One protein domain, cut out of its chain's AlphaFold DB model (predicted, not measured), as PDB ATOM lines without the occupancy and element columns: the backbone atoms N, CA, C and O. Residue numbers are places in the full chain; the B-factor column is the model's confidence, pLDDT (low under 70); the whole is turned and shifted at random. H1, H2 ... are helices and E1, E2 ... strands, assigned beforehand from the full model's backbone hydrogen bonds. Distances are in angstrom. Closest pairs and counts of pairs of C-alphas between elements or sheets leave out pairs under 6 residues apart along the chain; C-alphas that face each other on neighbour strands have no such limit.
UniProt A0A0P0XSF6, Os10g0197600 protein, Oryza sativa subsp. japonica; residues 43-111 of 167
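AT A GLANCE: This is residues 43 to 111 of the 167 residues of the protein "Os10g0197600 protein" of Oryza sativa subsp. japonica (UniProt A0A0P0XSF6). A two-stranded ribbon, E2 and E5, runs along the length of an open frame, with a three-stranded sheet, E1, E4 and E3, at one end and helix H3 at the other. The two short helices H1 and H2 follow one another along one side of the frame, and contacts between its parts are few. The 69 printed residues include three named helices and five named strands, in the order E1 H1 H2 E2 E3 E4 E5 H3, and the class is mixed, helices and strands. The larger sheet has the order E1, E4, E3 and is mixed; E2 and E5 are antiparallel. The whole is only just loose, close to compact, with a radius of gyration of the C-alphas of 13.5 A, and only just elongated, spanning 35 by 23 by 22 A.

HOW THE PARTS SIT: The inner strand of the larger sheet is E4, residues 83 to 88. It forms a hairpin with the edge strand E3, residues 75 to 79, antiparallel at 147 degrees between directions; N 77 and O 85 are within hydrogen-bond range at 2.9 A. The other edge strand, E1, residues 43 to 45, is parallel to E4 at 31 degrees, with N 44 and O 86 at 2.9 A. H1, residues 48 to 52, only grazes this sheet with its residues 49 to 52; its closest C-alphas to E4 are those of Gln 49 and Gly 88, 7.3 A apart. In the second sheet, E2, residues 69 to 72, is antiparallel to E5, residues 93 to 96, at 160 degrees, with N 70 and O 95 at 2.9 A. E4 and E5 meet only through their link, and E2 and E4 are only just apart, at 8.2 A. H2, residues 55 to 61, is apart from H1 and from E5. H3, residues 101 to 111, touches no helix and is only just apart from E2, at 8.5 A. In H1, H2 and H3 every O i to N i+4 pair is within hydrogen-bond range.

IN THESE COORDINATES: E4 measures 16.4 A, E3 12.0 A and E1 6.7 A from first to last C-alpha. E1 begins at C-alpha 43, (210.749, 169.404, 198.725). H1 measures 6.0 A and H2 10.0 A. E2 measures 9.7 A, beginning at C-alpha 69, (219.354, 173.004, 204.322), and E5 measures 10.3 A. H3 measures 15.0 A and ends at C-alpha 111, (233.417, 165.735, 203.744).

THE WHOLE: The two C-alphas farthest apart are those of Pro 80 and Asp 99, at 36.6 A. The printed part has no cut. The link from H2 to E2, with 7 residues, is short; the other links are tight. The mean pLDDT of the printed part is 83.0, and no printed residue is under 70.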
ATOM      1  N   VAL A  43     211.263 168.252 197.975       79.79
ATOM      2  CA  VAL A  43     210.749 169.404 198.725       79.79
ATOM      3  C   VAL A  43     210.182 170.426 197.744       79.79
ATOM      4  O   VAL A  43     210.852 170.812 196.789       79.79
ATOM      5  N   SER A  44     208.947 170.869 197.971       81.72
ATOM      6  CA  SER A  44     208.290 171.910 197.174       81.72
ATOM      7  C   SER A  44     207.950 173.112 198.047       81.72
ATOM      8  O   SER A  44     207.222 172.974 199.029       81.72
ATOM      9  N   LEU A  45     208.450 174.290 197.684       81.58
ATOM     10  CA  LEU A  45     208.076 175.561 198.303       81.58
ATOM     11  C   LEU A  45     206.968 176.227 197.484       81.58
ATOM     12  O   LEU A  45     206.920 176.070 196.265       81.58
ATOM     13  N   TRP A  46     206.073 176.953 198.150       79.86
ATOM     14  CA  TRP A  46     204.901 177.564 197.521       79.86
ATOM     15  C   TRP A  46     204.810 179.063 197.799       79.86
ATOM     16  O   TRP A  46     205.213 179.533 198.865       79.86
ATOM     17  N   ALA A  47     204.191 179.786 196.859       80.04
ATOM     18  CA  ALA A  47     203.922 181.222 196.956       80.04
ATOM     19  C   ALA A  47     205.197 182.019 197.304       80.04
ATOM     20  O   ALA A  47     206.256 181.761 196.732       80.04
ATOM     21  N   GLU A  48     205.107 182.948 198.255       78.79
ATOM     22  CA  GLU A  48     206.224 183.787 198.704       78.79
ATOM     23  C   GLU A  48     207.461 182.982 199.124       78.79
ATOM     24  O   GLU A  48     208.579 183.433 198.908       78.79
ATOM     25  N   GLN A  49     207.302 181.758 199.648       81.16
ATOM     26  CA  GLN A  49     208.450 180.927 200.022       81.16
ATOM     27  C   GLN A  49     209.244 180.424 198.813       81.16
ATOM     28  O   GLN A  49     210.457 180.272 198.900       81.16
ATOM     29  N   ALA A  50     208.587 180.172 197.678       75.72
ATOM     30  CA  ALA A  50     209.283 179.785 196.452       75.72
ATOM     31  C   ALA A  50     210.077 180.959 195.861       75.72
ATOM     32  O   ALA A  50     211.159 180.752 195.324       75.72
ATOM     33  N   LEU A  51     209.544 182.180 195.985       79.40
ATOM     34  CA  LEU A  51     210.187 183.406 195.507       79.40
ATOM     35  C   LEU A  51     211.331 183.859 196.421       79.40
ATOM     36  O   LEU A  51     212.345 184.350 195.940       79.40
ATOM     37  N   ALA A  52     211.176 183.687 197.735       84.17
ATOM     38  CA  ALA A  52     212.183 184.063 198.723       84.17
ATOM     39  C   ALA A  52     213.367 183.083 198.788       84.17
ATOM     40  O   ALA A  52     214.407 183.413 199.359       84.17
ATOM     41  N   PHE A  53     213.223 181.871 198.246       84.29
ATOM     42  CA  PHE A  53     214.294 180.881 198.230       84.29
ATOM     43  C   PHE A  53     215.338 181.234 197.166       84.29
ATOM     44  O   PHE A  53     215.105 181.063 195.970       84.29
ATOM     45  N   ASP A  54     216.508 181.701 197.608       85.56
ATOM     46  CA  ASP A  54     217.619 182.074 196.726       85.56
ATOM     47  C   ASP A  54     218.340 180.839 196.164       85.56
ATOM     48  O   ASP A  54     219.413 180.410 196.601       85.56
ATOM     49  N   ALA A  55     217.686 180.230 195.185       81.69
ATOM     50  CA  ALA A  55     218.108 178.981 194.591       81.69
ATOM     51  C   ALA A  55     219.402 179.125 193.768       81.69
ATOM     52  O   ALA A  55     220.205 178.191 193.702       81.69
ATOM     53  N   GLU A  56     219.628 180.298 193.171       83.61
ATOM     54  CA  GLU A  56     220.828 180.599 192.388       83.61
ATOM     55  C   GLU A  56     222.066 180.718 193.279       83.61
ATOM     56  O   GLU A  56     223.096 180.105 192.976       83.61
ATOM     57  N   SER A  57     221.970 181.432 194.407       84.94
ATOM     58  CA  SER A  57     223.080 181.538 195.360       84.94
ATOM     59  C   SER A  57     223.450 180.184 195.956       84.94
ATOM     60  O   SER A  57     224.635 179.854 196.031       84.94
ATOM     61  N   ILE A  58     222.459 179.356 196.307       84.79
ATOM     62  CA  ILE A  58     222.692 177.996 196.819       84.79
ATOM     63  C   ILE A  58     223.348 177.123 195.753       84.79
ATOM     64  O   ILE A  58     224.315 176.420 196.042       84.79
ATOM     65  N   HIS A  59     222.863 177.178 194.511       82.67
ATOM     66  CA  HIS A  59     223.461 176.438 193.403       82.67
ATOM     67  C   HIS A  59     224.923 176.845 193.180       82.67
ATOM     68  O   HIS A  59     225.773 175.974 192.985       82.67
ATOM     69  N   LYS A  60     225.229 178.148 193.240       88.87
ATOM     70  CA  LYS A  60     226.588 178.684 193.093       88.87
ATOM     71  C   LYS A  60     227.510 178.222 194.224       88.87
ATOM     72  O   LYS A  60     228.592 177.719 193.936       88.87
ATOM     73  N   ALA A  61     227.086 178.346 195.483       86.29
ATOM     74  CA  ALA A  61     227.858 177.883 196.642       86.29
ATOM     75  C   ALA A  61     228.051 176.354 196.627       86.29
ATOM     76  O   ALA A  61     229.137 175.842 196.902       86.29
ATOM     77  N   GLY A  62     227.021 175.629 196.188       85.83
ATOM     78  CA  GLY A  62     227.008 174.180 196.020       85.83
ATOM     79  C   GLY A  62     227.939 173.621 194.952       85.83
ATOM     80  O   GLY A  62     228.030 172.402 194.837       85.83
ATOM     81  N   GLN A  63     228.621 174.464 194.172       87.30
ATOM     82  CA  GLN A  63     229.686 174.009 193.275       87.30
ATOM     83  C   GLN A  63     231.005 173.758 194.020       87.30
ATOM     84  O   GLN A  63     231.800 172.936 193.574       87.30
ATOM     85  N   SER A  64     231.246 174.455 195.136       89.92
ATOM     86  CA  SER A  64     232.521 174.422 195.869       89.92
ATOM     87  C   SER A  64     232.431 173.821 197.268       89.92
ATOM     88  O   SER A  64     233.442 173.359 197.788       89.92
ATOM     89  N   GLU A  65     231.252 173.821 197.889       85.85
ATOM     90  CA  GLU A  65     231.058 173.228 199.212       85.85
ATOM     91  C   GLU A  65     229.666 172.603 199.379       85.85
ATOM     92  O   GLU A  65     228.697 173.063 198.766       85.85
ATOM     93  N   PRO A  66     229.530 171.578 200.241       83.74
ATOM     94  CA  PRO A  66     228.233 170.991 200.549       83.74
ATOM     95  C   PRO A  66     227.276 172.036 201.134       83.74
ATOM     96  O   PRO A  66     227.624 172.769 202.060       83.74
ATOM     97  N   GLN A  67     226.052 172.064 200.604       86.11
ATOM     98  CA  GLN A  67     224.965 172.902 201.106       86.11
ATOM     99  C   GLN A  67     223.984 172.034 201.885       86.11
ATOM    100  O   GLN A  67     223.367 171.125 201.327       86.11
ATOM    101  N   ILE A  68     223.837 172.318 203.174       82.32
ATOM    102  CA  ILE A  68     222.905 171.630 204.064       82.32
ATOM    103  C   ILE A  68     221.781 172.596 204.401       82.32
ATOM    104  O   ILE A  68     222.021 173.679 204.932       82.32
ATOM    105  N   VAL A  69     220.549 172.190 204.098       84.67
ATOM    106  CA  VAL A  69     219.354 173.004 204.322       84.67
ATOM    107  C   VAL A  69     218.471 172.337 205.372       84.67
ATOM    108  O   VAL A  69     218.015 171.209 205.183       84.67
ATOM    109  N   LEU A  70     218.200 173.039 206.470       84.55
ATOM    110  CA  LEU A  70     217.193 172.648 207.455       84.55
ATOM    111  C   LEU A  70     215.881 173.334 207.120       84.55
ATOM    112  O   LEU A  70     215.754 174.543 207.301       84.55
ATOM    113  N   PHE A  71     214.903 172.552 206.678       85.49
ATOM    114  CA  PHE A  71     213.532 173.015 206.502       85.49
ATOM    115  C   PHE A  71     212.730 172.828 207.792       85.49
ATOM    116  O   PHE A  71     212.707 171.741 208.369       85.49
ATOM    117  N   VAL A  72     212.020 173.873 208.212       88.00
ATOM    118  CA  VAL A  72     211.133 173.882 209.383       88.00
ATOM    119  C   VAL A  72     209.725 174.245 208.927       88.00
ATOM    120  O   VAL A  72     209.565 175.120 208.082       88.00
ATOM    121  N   GLY A  73     208.697 173.599 209.484       87.48
ATOM    122  CA  GLY A  73     207.299 173.902 209.152       87.48
ATOM    123  C   GLY A  73     206.830 173.318 207.813       87.48
ATOM    124  O   GLY A  73     205.974 173.901 207.149       87.48
ATOM    125  N   THR A  74     207.395 172.181 207.399       83.28
ATOM    126  CA  THR A  74     206.974 171.458 206.194       83.28
ATOM    127  C   THR A  74     205.839 170.476 206.486       83.28
ATOM    128  O   THR A  74     205.738 169.897 207.566       83.28
ATOM    129  N   LEU A  75     204.981 170.265 205.491       86.85
ATOM    130  CA  LEU A  75     203.968 169.216 205.485       86.85
ATOM    131  C   LEU A  75     204.492 168.014 204.698       86.85
ATOM    132  O   LEU A  75     204.751 168.130 203.501       86.85
ATOM    133  N   ALA A  76     204.604 166.860 205.350       85.29
ATOM    134  CA  ALA A  76     204.927 165.602 204.687       85.29
ATOM    135  C   ALA A  76     203.663 164.960 204.100       85.29
ATOM    136  O   ALA A  76     202.660 164.785 204.794       85.29
ATOM    137  N   LYS A  77     203.704 164.589 202.819       84.67
ATOM    138  CA  LYS A  77     202.584 163.941 202.134       84.67
ATOM    139  C   LYS A  77     203.077 162.934 201.104       84.67
ATOM    140  O   LYS A  77     204.017 163.195 200.364       84.67
ATOM    141  N   ASN A  78     202.405 161.789 201.042       84.12
ATOM    142  CA  ASN A  78     202.620 160.806 199.988       84.12
ATOM    143  C   ASN A  78     201.723 161.138 198.785       84.12
ATOM    144  O   ASN A  78     200.496 161.188 198.917       84.12
ATOM    145  N   TYR A  79     202.328 161.396 197.629       73.63
ATOM    146  CA  TYR A  79     201.636 161.744 196.392       73.63
ATOM    147  C   TYR A  79     201.615 160.541 195.438       73.63
ATOM    148  O   TYR A  79     202.677 159.991 195.130       73.63
ATOM    149  N   PRO A  80     200.440 160.134 194.918       78.07
ATOM    150  CA  PRO A  80     200.358 159.056 193.936       78.07
ATOM    151  C   PRO A  80     201.266 159.320 192.724       78.07
ATOM    152  O   PRO A  80     201.157 160.365 192.090       78.07
ATOM    153  N   GLY A  81     202.164 158.380 192.416       77.45
ATOM    154  CA  GLY A  81     203.107 158.466 191.291       77.45
ATOM    155  C   GLY A  81     204.406 159.244 191.555       77.45
ATOM    156  O   GLY A  81     205.318 159.148 190.744       77.45
ATOM    157  N   ILE A  82     204.518 159.966 192.676       71.57
ATOM    158  CA  ILE A  82     205.731 160.719 193.062       71.57
ATOM    159  C   ILE A  82     206.373 160.118 194.322       71.57
ATOM    160  O   ILE A  82     207.595 160.092 194.438       71.57
ATOM    161  N   GLY A  83     205.561 159.606 195.251       77.47
ATOM    162  CA  GLY A  83     206.011 159.101 196.547       77.47
ATOM    163  C   GLY A  83     205.924 160.148 197.659       77.47
ATOM    164  O   GLY A  83     205.201 161.144 197.552       77.47
ATOM    165  N   LEU A  84     206.639 159.898 198.758       79.45
ATOM    166  CA  LEU A  84     206.726 160.827 199.883       79.45
ATOM    167  C   LEU A  84     207.425 162.117 199.439       79.45
ATOM    168  O   LEU A  84     208.485 162.070 198.822       79.45
ATOM    169  N   ALA A  85     206.839 163.262 199.772       79.94
ATOM    170  CA  ALA A  85     207.421 164.577 199.538       79.94
ATOM    171  C   ALA A  85     207.074 165.536 200.684       79.94
ATOM    172  O   ALA A  85     206.085 165.347 201.400       79.94
ATOM    173  N   LEU A  86     207.883 166.580 200.837       81.74
ATOM    174  CA  LEU A  86     207.649 167.693 201.749       81.74
ATOM    175  C   LEU A  86     207.123 168.901 200.974       81.74
ATOM    176  O   LEU A  86     207.607 169.216 199.889       81.74
ATOM    177  N   SER A  87     206.164 169.618 201.550       80.74
ATOM    178  CA  SER A  87     205.681 170.892 201.017       80.74
ATOM    179  C   SER A  87     205.779 172.003 202.058       80.74
ATOM    180  O   SER A  87     205.272 171.838 203.167       80.74
ATOM    181  N   GLY A  88     206.393 173.129 201.701       77.64
ATOM    182  CA  GLY A  88     206.526 174.320 202.536       77.64
ATOM    183  C   GLY A  88     205.652 175.470 202.034       77.64
ATOM    184  O   GLY A  88     205.864 175.975 200.934       77.64
ATOM    185  N   GLY A  89     204.655 175.861 202.830       77.67
ATOM    186  CA  GLY A  89     203.822 177.049 202.592       77.67
ATOM    187  C   GLY A  89     204.266 178.238 203.447       77.67
ATOM    188  O   GLY A  89     205.406 178.286 203.886       77.67
ATOM    189  N   SER A  90     203.361 179.166 203.762       85.36
ATOM    190  CA  SER A  90     203.663 180.397 204.519       85.36
ATOM    191  C   SER A  90     204.406 180.189 205.849       85.36
ATOM    192  O   SER A  90     205.242 181.014 206.203       85.36
ATOM    193  N   ALA A  91     204.141 179.091 206.564       87.49
ATOM    194  CA  ALA A  91     204.802 178.758 207.831       87.49
ATOM    195  C   ALA A  91     206.216 178.163 207.671       87.49
ATOM    196  O   ALA A  91     206.924 178.000 208.666       87.49
ATOM    197  N   CYS A  92     206.617 177.805 206.449       84.47
ATOM    198  CA  CYS A  92     207.897 177.164 206.195       84.47
ATOM    199  C   CYS A  92     209.039 178.174 206.305       84.47
ATOM    200  O   CYS A  92     208.971 179.264 205.743       84.47
ATOM    201  N   LYS A  93     210.110 177.779 206.989       88.12
ATOM    202  CA  LYS A  93     211.388 178.497 207.031       88.12
ATOM    203  C   LYS A  93     212.506 177.543 206.650       88.12
ATOM    204  O   LYS A  93     212.368 176.329 206.814       88.12
ATOM    205  N   TRP A  94     213.617 178.085 206.177       86.79
ATOM    206  CA  TRP A  94     214.829 177.312 205.957       86.79
ATOM    207  C   TRP A  94     216.048 178.037 206.499       86.79
ATOM    208  O   TRP A  94     216.099 179.264 206.563       86.79
ATOM    209  N   TYR A  95     217.033 177.236 206.872       87.14
ATOM    210  CA  TYR A  95     218.333 177.680 207.339       87.14
ATOM    211  C   TYR A  95     219.394 176.899 206.582       87.14
ATOM    212  O   TYR A  95     219.246 175.692 206.391       87.14
ATOM    213  N   ILE A  96     220.437 177.583 206.129       86.09
ATOM    214  CA  ILE A  96     221.463 177.004 205.262       86.09
ATOM    215  C   ILE A  96     222.781 177.064 206.016       86.09
ATOM    216  O   ILE A  96     223.152 178.140 206.480       86.09
ATOM    217  N   ASN A  97     223.464 175.924 206.138       85.36
ATOM    218  CA  ASN A  97     224.790 175.815 206.754       85.36
ATOM    219  C   ASN A  97     224.900 176.525 208.122       85.36
ATOM    220  O   ASN A  97     225.901 177.181 208.405       85.36
ATOM    221  N   ILE A  98     223.865 176.416 208.963       87.92
ATOM    222  CA  ILE A  98     223.904 176.970 210.322       87.92
ATOM    223  C   ILE A  98     224.800 176.125 211.229       87.92
ATOM    224  O   ILE A  98     224.893 174.907 211.074       87.92
ATOM    225  N   ASP A  99     225.433 176.784 212.197       91.15
ATOM    226  CA  ASP A  99     226.346 176.160 213.156       91.15
ATOM    227  C   ASP A  99     225.569 175.480 214.293       91.15
ATOM    228  O   ASP A  99     225.472 175.974 215.415       91.15
ATOM    229  N   VAL A 100     224.920 174.365 213.957       86.06
ATOM    230  CA  VAL A 100     224.292 173.454 214.921       86.06
ATOM    231  C   VAL A 100     224.994 172.098 214.853       86.06
ATOM    232  O   VAL A 100     225.369 171.685 213.747       86.06
ATOM    233  N   PRO A 101     225.172 171.387 215.984       87.02
ATOM    234  CA  PRO A 101     225.955 170.151 216.032       87.02
ATOM    235  C   PRO A 101     225.567 169.137 214.951       87.02
ATOM    236  O   PRO A 101     226.431 168.585 214.277       87.02
ATOM    237  N   GLU A 102     224.271 168.967 214.692       80.49
ATOM    238  CA  GLU A 102     223.758 168.022 213.703       80.49
ATOM    239  C   GLU A 102     224.144 168.391 212.263       80.49
ATOM    240  O   GLU A 102     224.402 167.506 211.443       80.49
ATOM    241  N   MET A 103     224.194 169.687 211.934       78.69
ATOM    242  CA  MET A 103     224.643 170.145 210.616       78.69
ATOM    243  C   MET A 103     226.155 170.041 210.470       78.69
ATOM    244  O   MET A 103     226.623 169.653 209.401       78.69
ATOM    245  N   VAL A 104     226.912 170.362 211.521       84.46
ATOM    246  CA  VAL A 104     228.375 170.235 211.527       84.46
ATOM    247  C   VAL A 104     228.772 168.772 211.352       84.46
ATOM    248  O   VAL A 104     229.569 168.452 210.470       84.46
ATOM    249  N   ASP A 105     228.144 167.869 212.103       82.13
ATOM    250  CA  ASP A 105     228.347 166.428 211.973       82.13
ATOM    251  C   ASP A 105     227.986 165.939 210.570       82.13
ATOM    252  O   ASP A 105     228.744 165.183 209.958       82.13
ATOM    253  N   LEU A 106     226.866 166.397 210.003       79.51
ATOM    254  CA  LEU A 106     226.485 166.041 208.637       79.51
ATOM    255  C   LEU A 106     227.486 166.581 207.602       79.51
ATOM    256  O   LEU A 106     227.875 165.839 206.699       79.51
ATOM    257  N   LYS A 107     227.955 167.827 207.746       78.87
ATOM    258  CA  LYS A 107     228.970 168.436 206.869       78.87
ATOM    259  C   LYS A 107     230.275 167.643 206.922       78.87
ATOM    260  O   LYS A 107     230.829 167.323 205.873       78.87
ATOM    261  N   ASN A 108     230.707 167.245 208.118       85.96
ATOM    262  CA  ASN A 108     231.899 166.421 208.332       85.96
ATOM    263  C   ASN A 108     231.762 165.028 207.706       85.96
ATOM    264  O   ASN A 108     232.703 164.529 207.094       85.96
ATOM    265  N   ARG A 109     230.581 164.409 207.817       79.89
ATOM    266  CA  ARG A 109     230.297 163.093 207.226       79.89
ATOM    267  C   ARG A 109     230.258 163.114 205.702       79.89
ATOM    268  O   ARG A 109     230.676 162.141 205.080       79.89
ATOM    269  N   ILE A 110     229.754 164.194 205.107       78.83
ATOM    270  CA  ILE A 110     229.809 164.404 203.657       78.83
ATOM    271  C   ILE A 110     231.267 164.626 203.223       78.83
ATOM    272  O   ILE A 110     231.727 164.026 202.249       78.83
ATOM    273  N   GLY A 111     232.003 165.456 203.971       76.31
ATOM    274  CA  GLY A 111     233.417 165.735 203.744       76.31
ATOM    275  C   GLY A 111     233.708 166.165 202.302       76.31
ATOM    276  O   GLY A 111     232.957 166.925 201.692       76.31
TER     277      GLY A 111